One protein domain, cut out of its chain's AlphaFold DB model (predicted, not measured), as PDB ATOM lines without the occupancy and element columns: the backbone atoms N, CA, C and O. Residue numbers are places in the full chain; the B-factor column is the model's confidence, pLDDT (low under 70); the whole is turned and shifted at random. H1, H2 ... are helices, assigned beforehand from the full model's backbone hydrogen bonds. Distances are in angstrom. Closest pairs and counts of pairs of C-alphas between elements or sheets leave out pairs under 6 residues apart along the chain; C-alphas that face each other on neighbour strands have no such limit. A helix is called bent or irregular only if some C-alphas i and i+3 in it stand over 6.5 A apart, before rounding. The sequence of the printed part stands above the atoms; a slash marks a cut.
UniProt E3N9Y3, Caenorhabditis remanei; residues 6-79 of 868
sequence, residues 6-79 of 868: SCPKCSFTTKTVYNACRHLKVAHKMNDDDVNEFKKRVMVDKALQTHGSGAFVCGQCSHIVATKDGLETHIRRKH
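What this domain is: This is residues 6 to 79 of the 868 residues of a protein of Caenorhabditis remanei (UniProt E3N9Y3). A helical hairpin, made of the short helix H1 side by side with part of the long helix H2, takes up one part of the domain, and a third helix, H3, is set off from both of them beyond H2, at the end of a long looping link. H2 stands between H1 and H3 along the longest direction, and residues 6 to 16 curve round in a loop before H1. The printed part has 74 residues with three named helices in the order H1, H2, H3 and no named strand, and its class is all helix. The whole is only just loose, close to compact, with a radius of gyration of the C-alphas of 13.7 A. The C-alphas span 38 by 25 by 14 A along their three main axes, an outline that is only just elongated.

How they stand to each other: From Ser 6 to Thr 16 the printed part has no named element. H1, residues 17 to 28, comes next, and a tight link of 3 residues leads from it to H2, residues 32 to 51. H1 and H2 touch, with 8 pairs of C-alphas within 8 A. Their closest C-alphas are those of Cys 21 and Val 35, 6.1 A apart. The two run opposite ways at a steep tilt of 36 degrees, only just past shallow, and they form a helical hairpin. Their centres are 13.7 A apart. After H2 a long link of 16 residues, 52 to 67, leads to H3, residues 68 to 78. Within this link residues 56 to 57 pair with residues 64 to 65, antiparallel, as strands do, in stretches too short to be named. H3 touches no helix. H1 and H3 are apart, and H2 and H3 are apart too, though they follow each other in the chain. In H1, H2 and H3 every pair of O i and N i+4 is within hydrogen-bond range.

Where its parts are: The first printed C-alpha, that of Ser 6, is at (-1.910, -18.045, 45.657). H1 begins with C-alpha 17 at (-4.467, -26.592, 41.778) and measures 15.5 A from first to last C-alpha, Val 17 to His 28. H2 is the longest helix by residues, with 20 of them from Asp 32 to His 51, and measures 28.4 A from first to last C-alpha. It begins with C-alpha 32 at (4.378, -26.211, 30.701) and ends with C-alpha 51 at (1.145, -33.595, 57.950), where z has risen from 30.701 to 57.950. H3 has 11 residues from Lys 68 to Lys 78 and measures 15.3 A from first to last C-alpha. It ends with C-alpha 78 at (3.062, -47.776, 38.148), and along it z falls from 52.439 at C-alpha 68 to 38.148. No helix is bent or irregular.

The domain as a whole: The two C-alphas farthest apart are those of Ser 11 and His 79, at 40.0 A, and the first and last printed C-alphas, those of Ser 6 and His 79, are 33.5 A apart. The printed part has no cut. It begins at residue 6 and ends at residue 79 of a full chain of 868 residues. The link from H1 to H2 is tight and the link from H2 to H3 is long; the C-alphas of residues 52 to 67 lie 8 to 18 A from the mean of the C-alphas. The mean pLDDT of the printed part is 73.0. It is 85 in H1, 75 in H2 and 57 in H3. In this predicted model 30 printed residues are under 70: residue 47, residues 49 to 54, residues 56 to 64 and residues 66 to 79.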
ATOM      1  N   SER A   6      -2.151 -19.385  46.199       83.88
ATOM      2  CA  SER A   6      -1.910 -18.045  45.657       83.88
ATOM      3  C   SER A   6      -1.084 -18.091  44.375       83.88
ATOM      4  O   SER A   6      -0.128 -18.863  44.251       83.88
ATOM      5  N   CYS A   7      -1.447 -17.246  43.412       84.31
ATOM      6  CA  CYS A   7      -0.644 -17.000  42.227       84.31
ATOM      7  C   CYS A   7       0.669 -16.298  42.628       84.31
ATOM      8  O   CYS A   7       0.639 -15.338  43.391       84.31
ATOM      9  N   PRO A   8       1.833 -16.731  42.117       81.19
ATOM     10  CA  PRO A   8       3.112 -16.088  42.412       81.19
ATOM     11  C   PRO A   8       3.342 -14.781  41.636       81.19
ATOM     12  O   PRO A   8       4.314 -14.089  41.918       81.19
ATOM     13  N   LYS A   9       2.506 -14.465  40.636       82.12
ATOM     14  CA  LYS A   9       2.681 -13.309  39.735       82.12
ATOM     15  C   LYS A   9       1.601 -12.233  39.877       82.12
ATOM     16  O   LYS A   9       1.766 -11.146  39.337       82.12
ATOM     17  N   CYS A  10       0.500 -12.518  40.569       85.81
ATOM     18  CA  CYS A  10      -0.556 -11.543  40.829       85.81
ATOM     19  C   CYS A  10      -1.359 -11.912  42.083       85.81
ATOM     20  O   CYS A  10      -1.125 -12.944  42.705       85.81
ATOM     21  N   SER A  11      -2.345 -11.089  42.435       84.94
ATOM     22  CA  SER A  11      -3.211 -11.263  43.608       84.94
ATOM     23  C   SER A  11      -4.283 -12.359  43.470       84.94
ATOM     24  O   SER A  11      -5.129 -12.510  44.351       84.94
ATOM     25  N   PHE A  12      -4.274 -13.148  42.390       86.62
ATOM     26  CA  PHE A  12      -5.234 -14.232  42.186       86.62
ATOM     27  C   PHE A  12      -5.022 -15.376  43.188       86.62
ATOM     28  O   PHE A  12      -3.912 -15.885  43.343       86.62
ATOM     29  N   THR A  13      -6.097 -15.838  43.830       86.69
ATOM     30  CA  THR A  13      -6.075 -16.968  44.773       86.69
ATOM     31  C   THR A  13      -7.191 -17.959  44.458       86.69
ATOM     32  O   THR A  13      -8.246 -17.598  43.935       86.69
ATOM     33  N   THR A  14      -6.974 -19.246  44.730       85.31
ATOM     34  CA  THR A  14      -7.973 -20.287  44.454       85.31
ATOM     35  C   THR A  14      -7.817 -21.504  45.361       85.31
ATOM     36  O   THR A  14      -6.750 -21.763  45.907       85.31
ATOM     37  N   LYS A  15      -8.885 -22.294  45.509       80.56
ATOM     38  CA  LYS A  15      -8.878 -23.529  46.310       80.56
ATOM     39  C   LYS A  15      -8.366 -24.757  45.543       80.56
ATOM     40  O   LYS A  15      -8.101 -25.789  46.156       80.56
ATOM     41  N   THR A  16      -8.242 -24.690  44.212       77.19
ATOM     42  CA  THR A  16      -7.872 -25.854  43.387       77.19
ATOM     43  C   THR A  16      -6.605 -25.615  42.569       77.19
ATOM     44  O   THR A  16      -6.423 -24.582  41.927       77.19
ATOM     45  N   VAL A  17      -5.727 -26.625  42.544       81.00
ATOM     46  CA  VAL A  17      -4.467 -26.592  41.778       81.00
ATOM     47  C   VAL A  17      -4.740 -26.420  40.284       81.00
ATOM     48  O   VAL A  17      -4.010 -25.711  39.598       81.00
ATOM     49  N   TYR A  18      -5.820 -27.028  39.784       81.50
ATOM     50  CA  TYR A  18      -6.235 -26.915  38.389       81.50
ATOM     51  C   TYR A  18      -6.520 -25.463  37.983       81.50
ATOM     52  O   TYR A  18      -5.970 -24.990  36.990       81.50
ATOM     53  N   ASN A  19      -7.306 -24.733  38.783       83.81
ATOM     54  CA  ASN A  19      -7.634 -23.337  38.494       83.81
ATOM     55  C   ASN A  19      -6.397 -22.439  38.580       83.81
ATOM     56  O   ASN A  19      -6.232 -21.558  37.740       83.81
ATOM     57  N   ALA A  20      -5.492 -22.703  39.528       83.19
ATOM     58  CA  ALA A  20      -4.229 -21.977  39.637       83.19
ATOM     59  C   ALA A  20      -3.345 -22.206  38.400       83.19
ATOM     60  O   ALA A  20      -2.823 -21.256  37.825       83.19
ATOM     61  N   CYS A  21      -3.235 -23.452  37.929       84.62
ATOM     62  CA  CYS A  21      -2.455 -23.786  36.733       84.62
ATOM     63  C   CYS A  21      -3.058 -23.185  35.463       84.62
ATOM     64  O   CYS A  21      -2.332 -22.648  34.630       84.62
ATOM     65  N   ARG A  22      -4.386 -23.250  35.314       86.38
ATOM     66  CA  ARG A  22      -5.089 -22.630  34.187       86.38
ATOM     67  C   ARG A  22      -4.874 -21.118  34.182       86.38
ATOM     68  O   ARG A  22      -4.577 -20.561  33.132       86.38
ATOM     69  N   HIS A  23      -4.971 -20.473  35.341       87.62
ATOM     70  CA  HIS A  23      -4.687 -19.049  35.482       87.62
ATOM     71  C   HIS A  23      -3.240 -18.714  35.078       87.62
ATOM     72  O   HIS A  23      -3.034 -17.804  34.282       87.62
ATOM     73  N   LEU A  24      -2.246 -19.487  35.525       85.88
ATOM     74  CA  LEU A  24      -0.837 -19.271  35.160       85.88
ATOM     75  C   LEU A  24      -0.569 -19.429  33.657       85.88
ATOM     76  O   LEU A  24       0.210 -18.662  33.088       85.88
ATOM     77  N   LYS A  25      -1.247 -20.371  32.994       87.25
ATOM     78  CA  LYS A  25      -1.154 -20.539  31.537       87.25
ATOM     79  C   LYS A  25      -1.829 -19.405  30.771       87.25
ATOM     80  O   LYS A  25      -1.272 -18.911  29.802       87.25
ATOM     81  N   VAL A  26      -3.022 -18.992  31.193       86.06
ATOM     82  CA  VAL A  26      -3.842 -18.039  30.429       86.06
ATOM     83  C   VAL A  26      -3.453 -16.589  30.719       86.06
ATOM     84  O   VAL A  26      -3.214 -15.826  29.791       86.06
ATOM     85  N   ALA A  27      -3.355 -16.208  31.992       86.25
ATOM     86  CA  ALA A  27      -3.085 -14.828  32.399       86.25
ATOM     87  C   ALA A  27      -1.590 -14.478  32.371       86.25
ATOM     88  O   ALA A  27      -1.231 -13.325  32.153       86.25
ATOM     89  N   HIS A  28      -0.712 -15.465  32.579       86.62
ATOM     90  CA  HIS A  28       0.733 -15.241  32.677       86.62
ATOM     91  C   HIS A  28       1.558 -15.946  31.597       86.62
ATOM     92  O   HIS A  28       2.787 -15.867  31.658       86.62
ATOM     93  N   LYS A  29       0.904 -16.616  30.632       85.31
ATOM     94  CA  LYS A  29       1.531 -17.328  29.502       85.31
ATOM     95  C   LYS A  29       2.730 -18.196  29.916       85.31
ATOM     96  O   LYS A  29       3.716 -18.283  29.194       85.31
ATOM     97  N   MET A  30       2.669 -18.801  31.106       86.06
ATOM     98  CA  MET A  30       3.748 -19.654  31.602       86.06
ATOM     99  C   MET A  30       3.821 -20.935  30.775       86.06
ATOM    100  O   MET A  30       2.783 -21.511  30.437       86.06
ATOM    101  N   ASN A  31       5.043 -21.366  30.462       83.88
ATOM    102  CA  ASN A  31       5.273 -22.613  29.742       83.88
ATOM    103  C   ASN A  31       4.901 -23.825  30.622       83.88
ATOM    104  O   ASN A  31       4.653 -23.711  31.828       83.88
ATOM    105  N   ASP A  32       4.821 -25.002  30.006       79.88
ATOM    106  CA  ASP A  32       4.378 -26.211  30.701       79.88
ATOM    107  C   ASP A  32       5.350 -26.676  31.795       79.88
ATOM    108  O   ASP A  32       4.898 -27.221  32.808       79.88
ATOM    109  N   ASP A  33       6.645 -26.397  31.647       75.81
ATOM    110  CA  ASP A  33       7.670 -26.738  32.635       75.81
ATOM    111  C   ASP A  33       7.524 -25.897  33.907       75.81
ATOM    112  O   ASP A  33       7.458 -26.444  35.011       75.81
ATOM    113  N   ASP A  34       7.333 -24.587  33.767       79.12
ATOM    114  CA  ASP A  34       7.125 -23.658  34.877       79.12
ATOM    115  C   ASP A  34       5.813 -23.950  35.618       79.12
ATOM    116  O   ASP A  34       5.722 -23.852  36.847       79.12
ATOM    117  N   VAL A  35       4.767 -24.337  34.881       82.81
ATOM    118  CA  VAL A  35       3.480 -24.740  35.466       82.81
ATOM    119  C   VAL A  35       3.611 -26.074  36.203       82.81
ATOM    120  O   VAL A  35       2.994 -26.260  37.256       82.81
ATOM    121  N   ASN A  36       4.411 -27.008  35.692       77.31
ATOM    122  CA  ASN A  36       4.686 -28.268  36.374       77.31
ATOM    123  C   ASN A  36       5.530 -28.060  37.636       77.31
ATOM    124  O   ASN A  36       5.246 -28.688  38.657       77.31
ATOM    125  N   GLU A  37       6.491 -27.141  37.617       80.88
ATOM    126  CA  GLU A  37       7.275 -26.786  38.798       80.88
ATOM    127  C   GLU A  37       6.409 -26.104  39.868       80.88
ATOM    128  O   GLU A  37       6.458 -26.458  41.050       80.88
ATOM    129  N   PHE A  38       5.489 -25.228  39.452       83.25
ATOM    130  CA  PHE A  38       4.480 -24.657  40.342       83.25
ATOM    131  C   PHE A  38       3.599 -25.737  40.995       83.25
ATOM    132  O   PHE A  38       3.377 -25.698  42.208       83.25
ATOM    133  N   LYS A  39       3.133 -26.741  40.235       80.69
ATOM    134  CA  LYS A  39       2.349 -27.864  40.785       80.69
ATOM    135  C   LYS A  39       3.117 -28.642  41.849       80.69
ATOM    136  O   LYS A  39       2.528 -28.979  42.878       80.69
ATOM    137  N   LYS A  40       4.405 -28.924  41.614       77.31
ATOM    138  CA  LYS A  40       5.258 -29.620  42.590       77.31
ATOM    139  C   LYS A  40       5.354 -28.819  43.882       77.31
ATOM    140  O   LYS A  40       5.094 -29.373  44.947       77.31
ATOM    141  N   ARG A  41       5.628 -27.515  43.789       80.56
ATOM    142  CA  ARG A  41       5.726 -26.623  44.953       80.56
ATOM    143  C   ARG A  41       4.436 -26.596  45.768       80.56
ATOM    144  O   ARG A  41       4.472 -26.812  46.973       80.56
ATOM    145  N   VAL A  42       3.290 -26.446  45.105       80.44
ATOM    146  CA  VAL A  42       1.977 -26.459  45.772       80.44
ATOM    147  C   VAL A  42       1.700 -27.801  46.463       80.44
ATOM    148  O   VAL A  42       1.118 -27.830  47.544       80.44
ATOM    149  N   MET A  43       2.125 -28.928  45.881       73.75
ATOM    150  CA  MET A  43       2.010 -30.239  46.529       73.75
ATOM    151  C   MET A  43       2.921 -30.384  47.755       73.75
ATOM    152  O   MET A  43       2.488 -30.969  48.750       73.75
ATOM    153  N   VAL A  44       4.147 -29.853  47.705       75.25
ATOM    154  CA  VAL A  44       5.087 -29.852  48.840       75.25
ATOM    155  C   VAL A  44       4.569 -28.988  49.985       75.25
ATOM    156  O   VAL A  44       4.501 -29.465  51.117       75.25
ATOM    157  N   ASP A  45       4.111 -27.774  49.687       74.75
ATOM    158  CA  ASP A  45       3.545 -26.854  50.679       74.75
ATOM    159  C   ASP A  45       2.290 -27.434  51.330       74.75
ATOM    160  O   ASP A  45       2.114 -27.368  52.548       74.75
ATOM    161  N   LYS A  46       1.434 -28.080  50.530       71.75
ATOM    162  CA  LYS A  46       0.248 -28.758  51.046       71.75
ATOM    163  C   LYS A  46       0.622 -29.900  51.993       71.75
ATOM    164  O   LYS A  46      -0.001 -30.012  53.047       71.75
ATOM    165  N   ALA A  47       1.619 -30.720  51.650       66.69
ATOM    166  CA  ALA A  47       2.089 -31.826  52.492       66.69
ATOM    167  C   ALA A  47       2.687 -31.332  53.824       66.69
ATOM    168  O   ALA A  47       2.320 -31.842  54.886       66.69
ATOM    169  N   LEU A  48       3.507 -30.274  53.775       71.75
ATOM    170  CA  LEU A  48       4.062 -29.598  54.954       71.75
ATOM    171  C   LEU A  48       2.963 -29.101  55.897       71.75
ATOM    172  O   LEU A  48       3.017 -29.366  57.096       71.75
ATOM    173  N   GLN A  49       1.939 -28.430  55.364       68.06
ATOM    174  CA  GLN A  49       0.864 -27.864  56.182       68.06
ATOM    175  C   GLN A  49      -0.116 -28.901  56.745       68.06
ATOM    176  O   GLN A  49      -0.680 -28.678  57.812       68.06
ATOM    177  N   THR A  50      -0.352 -30.021  56.051       59.50
ATOM    178  CA  THR A  50      -1.323 -31.035  56.512       59.50
ATOM    179  C   THR A  50      -0.726 -32.095  57.429       59.50
ATOM    180  O   THR A  50      -1.441 -32.602  58.292       59.50
ATOM    181  N   HIS A  51       0.553 -32.443  57.263       63.47
ATOM    182  CA  HIS A  51       1.145 -33.595  57.950       63.47
ATOM    183  C   HIS A  51       2.490 -33.311  58.636       63.47
ATOM    184  O   HIS A  51       3.035 -34.213  59.267       63.47
ATOM    185  N   GLY A  52       3.046 -32.094  58.538       59.22
ATOM    186  CA  GLY A  52       4.331 -31.726  59.158       59.22
ATOM    187  C   GLY A  52       5.564 -32.409  58.544       59.22
ATOM    188  O   GLY A  52       6.692 -32.111  58.928       59.22
ATOM    189  N   SER A  53       5.365 -33.303  57.573       57.25
ATOM    190  CA  SER A  53       6.398 -33.959  56.772       57.25
ATOM    191  C   SER A  53       6.332 -33.465  55.324       57.25
ATOM    192  O   SER A  53       5.240 -33.259  54.796       57.25
ATOM    193  N   GLY A  54       7.485 -33.305  54.666       69.50
ATOM    194  CA  GLY A  54       7.547 -32.960  53.239       69.50
ATOM    195  C   GLY A  54       6.863 -33.997  52.335       69.50
ATOM    196  O   GLY A  54       6.545 -35.106  52.767       69.50
ATOM    197  N   ALA A  55       6.631 -33.643  51.067       71.00
ATOM    198  CA  ALA A  55       6.020 -34.559  50.105       71.00
ATOM    199  C   ALA A  55       6.885 -35.810  49.869       71.00
ATOM    200  O   ALA A  55       8.114 -35.757  49.884       71.00
ATOM    201  N   PHE A  56       6.231 -36.940  49.609       66.62
ATOM    202  CA  PHE A  56       6.891 -38.206  49.322       66.62
ATOM    203  C   PHE A  56       7.222 -38.295  47.836       66.62
ATOM    204  O   PHE A  56       6.360 -38.076  46.988       66.62
ATOM    205  N   VAL A  57       8.458 -38.656  47.506       63.53
ATOM    206  CA  VAL A  57       8.905 -38.818  46.118       63.53
ATOM    207  C   VAL A  57       9.062 -40.302  45.815       63.53
ATOM    208  O   VAL A  57       9.684 -41.045  46.574       63.53
ATOM    209  N   CYS A  58       8.499 -40.754  44.699       56.00
ATOM    210  CA  CYS A  58       8.713 -42.103  44.205       56.00
ATOM    211  C   CYS A  58      10.165 -42.277  43.763       56.00
ATOM    212  O   CYS A  58      10.593 -41.669  42.789       56.00
ATOM    213  N   GLY A  59      10.897 -43.174  44.423       55.69
ATOM    214  CA  GLY A  59      12.289 -43.474  44.077       55.69
ATOM    215  C   GLY A  59      12.498 -44.165  42.721       55.69
ATOM    216  O   GLY A  59      13.643 -44.397  42.357       55.69
ATOM    217  N   GLN A  60      11.430 -44.514  41.990       52.00
ATOM    218  CA  GLN A  60      11.513 -45.208  40.693       52.00
ATOM    219  C   GLN A  60      11.166 -44.324  39.487       52.00
ATOM    220  O   GLN A  60      11.692 -44.540  38.403       52.00
ATOM    221  N   CYS A  61      10.306 -43.313  39.652       62.16
ATOM    222  CA  CYS A  61       9.943 -42.390  38.561       62.16
ATOM    223  C   CYS A  61       9.854 -40.923  38.985       62.16
ATOM    224  O   CYS A  61       9.302 -40.099  38.258       62.16
ATOM    225  N   SER A  62      10.328 -40.598  40.189       64.88
ATOM    226  CA  SER A  62      10.331 -39.244  40.754       64.88
ATOM    227  C   SER A  62       8.946 -38.593  40.885       64.88
ATOM    228  O   SER A  62       8.839 -37.391  41.120       64.88
ATOM    229  N   HIS A  63       7.867 -39.376  40.777       67.06
ATOM    230  CA  HIS A  63       6.500 -38.906  40.984       67.06
ATOM    231  C   HIS A  63       6.277 -38.512  42.447       67.06
ATOM    232  O   HIS A  63       6.532 -39.303  43.355       67.06
ATOM    233  N   ILE A  64       5.751 -37.311  42.678       66.56
ATOM    234  CA  ILE A  64       5.565 -36.745  44.017       66.56
ATOM    235  C   ILE A  64       4.125 -36.974  44.487       66.56
ATOM    236  O   ILE A  64       3.172 -36.786  43.733       66.56
ATOM    237  N   VAL A  65       3.953 -37.399  45.734       72.56
ATOM    238  CA  VAL A  65       2.658 -37.662  46.372       72.56
ATOM    239  C   VAL A  65       2.629 -37.081  47.782       72.56
ATOM    240  O   VAL A  65       3.626 -37.074  48.498       72.56
ATOM    241  N   ALA A  66       1.467 -36.577  48.193       65.56
ATOM    242  CA  ALA A  66       1.330 -35.854  49.458       65.56
ATOM    243  C   ALA A  66       1.288 -36.765  50.699       65.56
ATOM    244  O   ALA A  66       1.540 -36.296  51.804       65.56
ATOM    245  N   THR A  67       0.968 -38.055  50.538       60.88
ATOM    246  CA  THR A  67       0.791 -39.002  51.650       60.88
ATOM    247  C   THR A  67       1.518 -40.319  51.395       60.88
ATOM    248  O   THR A  67       1.715 -40.732  50.249       60.88
ATOM    249  N   LYS A  68       1.875 -41.013  52.482       54.16
ATOM    250  CA  LYS A  68       2.514 -42.336  52.439       54.16
ATOM    251  C   LYS A  68       1.645 -43.386  51.728       54.16
ATOM    252  O   LYS A  68       2.151 -44.093  50.863       54.16
ATOM    253  N   ASP A  69       0.343 -43.421  52.008       52.72
ATOM    254  CA  ASP A  69      -0.611 -44.318  51.330       52.72
ATOM    255  C   ASP A  69      -0.723 -44.015  49.824       52.72
ATOM    256  O   ASP A  69      -0.883 -44.919  48.997       52.72
ATOM    257  N   GLY A  70      -0.589 -42.737  49.444       59.22
ATOM    258  CA  GLY A  70      -0.515 -42.311  48.048       59.22
ATOM    259  C   GLY A  70       0.739 -42.834  47.344       59.22
ATOM    260  O   GLY A  70       0.659 -43.254  46.189       59.22
ATOM    261  N   LEU A  71       1.876 -42.878  48.046       56.38
ATOM    262  CA  LEU A  71       3.123 -43.460  47.536       56.38
ATOM    263  C   LEU A  71       3.007 -44.968  47.352       56.38
ATOM    264  O   LEU A  71       3.385 -45.486  46.304       56.38
ATOM    265  N   GLU A  72       2.444 -45.664  48.334       53.94
ATOM    266  CA  GLU A  72       2.239 -47.110  48.269       53.94
ATOM    267  C   GLU A  72       1.302 -47.496  47.115       53.94
ATOM    268  O   GLU A  72       1.599 -48.401  46.332       53.94
ATOM    269  N   THR A  73       0.220 -46.738  46.929       56.34
ATOM    270  CA  THR A  73      -0.714 -46.926  45.809       56.34
ATOM    271  C   THR A  73      -0.056 -46.638  44.457       56.34
ATOM    272  O   THR A  73      -0.289 -47.369  43.491       56.34
ATOM    273  N   HIS A  74       0.779 -45.599  44.376       63.62
ATOM    274  CA  HIS A  74       1.538 -45.263  43.172       63.62
ATOM    275  C   HIS A  74       2.527 -46.375  42.795       63.62
ATOM    276  O   HIS A  74       2.514 -46.828  41.650       63.62
ATOM    277  N   ILE A  75       3.332 -46.856  43.751       54.69
ATOM    278  CA  ILE A  75       4.298 -47.945  43.536       54.69
ATOM    279  C   ILE A  75       3.577 -49.200  43.044       54.69
ATOM    280  O   ILE A  75       3.961 -49.762  42.025       54.69
ATOM    281  N   ARG A  76       2.464 -49.578  43.682       56.88
ATOM    282  CA  ARG A  76       1.677 -50.754  43.283       56.88
ATOM    283  C   ARG A  76       1.142 -50.676  41.848       56.88
ATOM    284  O   ARG A  76       1.041 -51.703  41.192       56.88
ATOM    285  N   ARG A  77       0.754 -49.485  41.374       60.44
ATOM    286  CA  ARG A  77       0.102 -49.307  40.061       60.44
ATOM    287  C   ARG A  77       1.064 -49.011  38.917       60.44
ATOM    288  O   ARG A  77       0.765 -49.361  37.782       60.44
ATOM    289  N   LYS A  78       2.147 -48.282  39.183       61.91
ATOM    290  CA  LYS A  78       3.062 -47.776  38.148       61.91
ATOM    291  C   LYS A  78       4.400 -48.501  38.110       61.91
ATOM    292  O   LYS A  78       5.065 -48.423  37.088       61.91
ATOM    293  N   HIS A  79       4.737 -49.227  39.175       61.91
ATOM    294  CA  HIS A  79       6.003 -49.940  39.329       61.91
ATOM    295  C   HIS A  79       5.775 -51.395  39.752       61.91
ATOM    296  O   HIS A  79       6.177 -51.790  40.852       61.91
TER     297      HIS A  79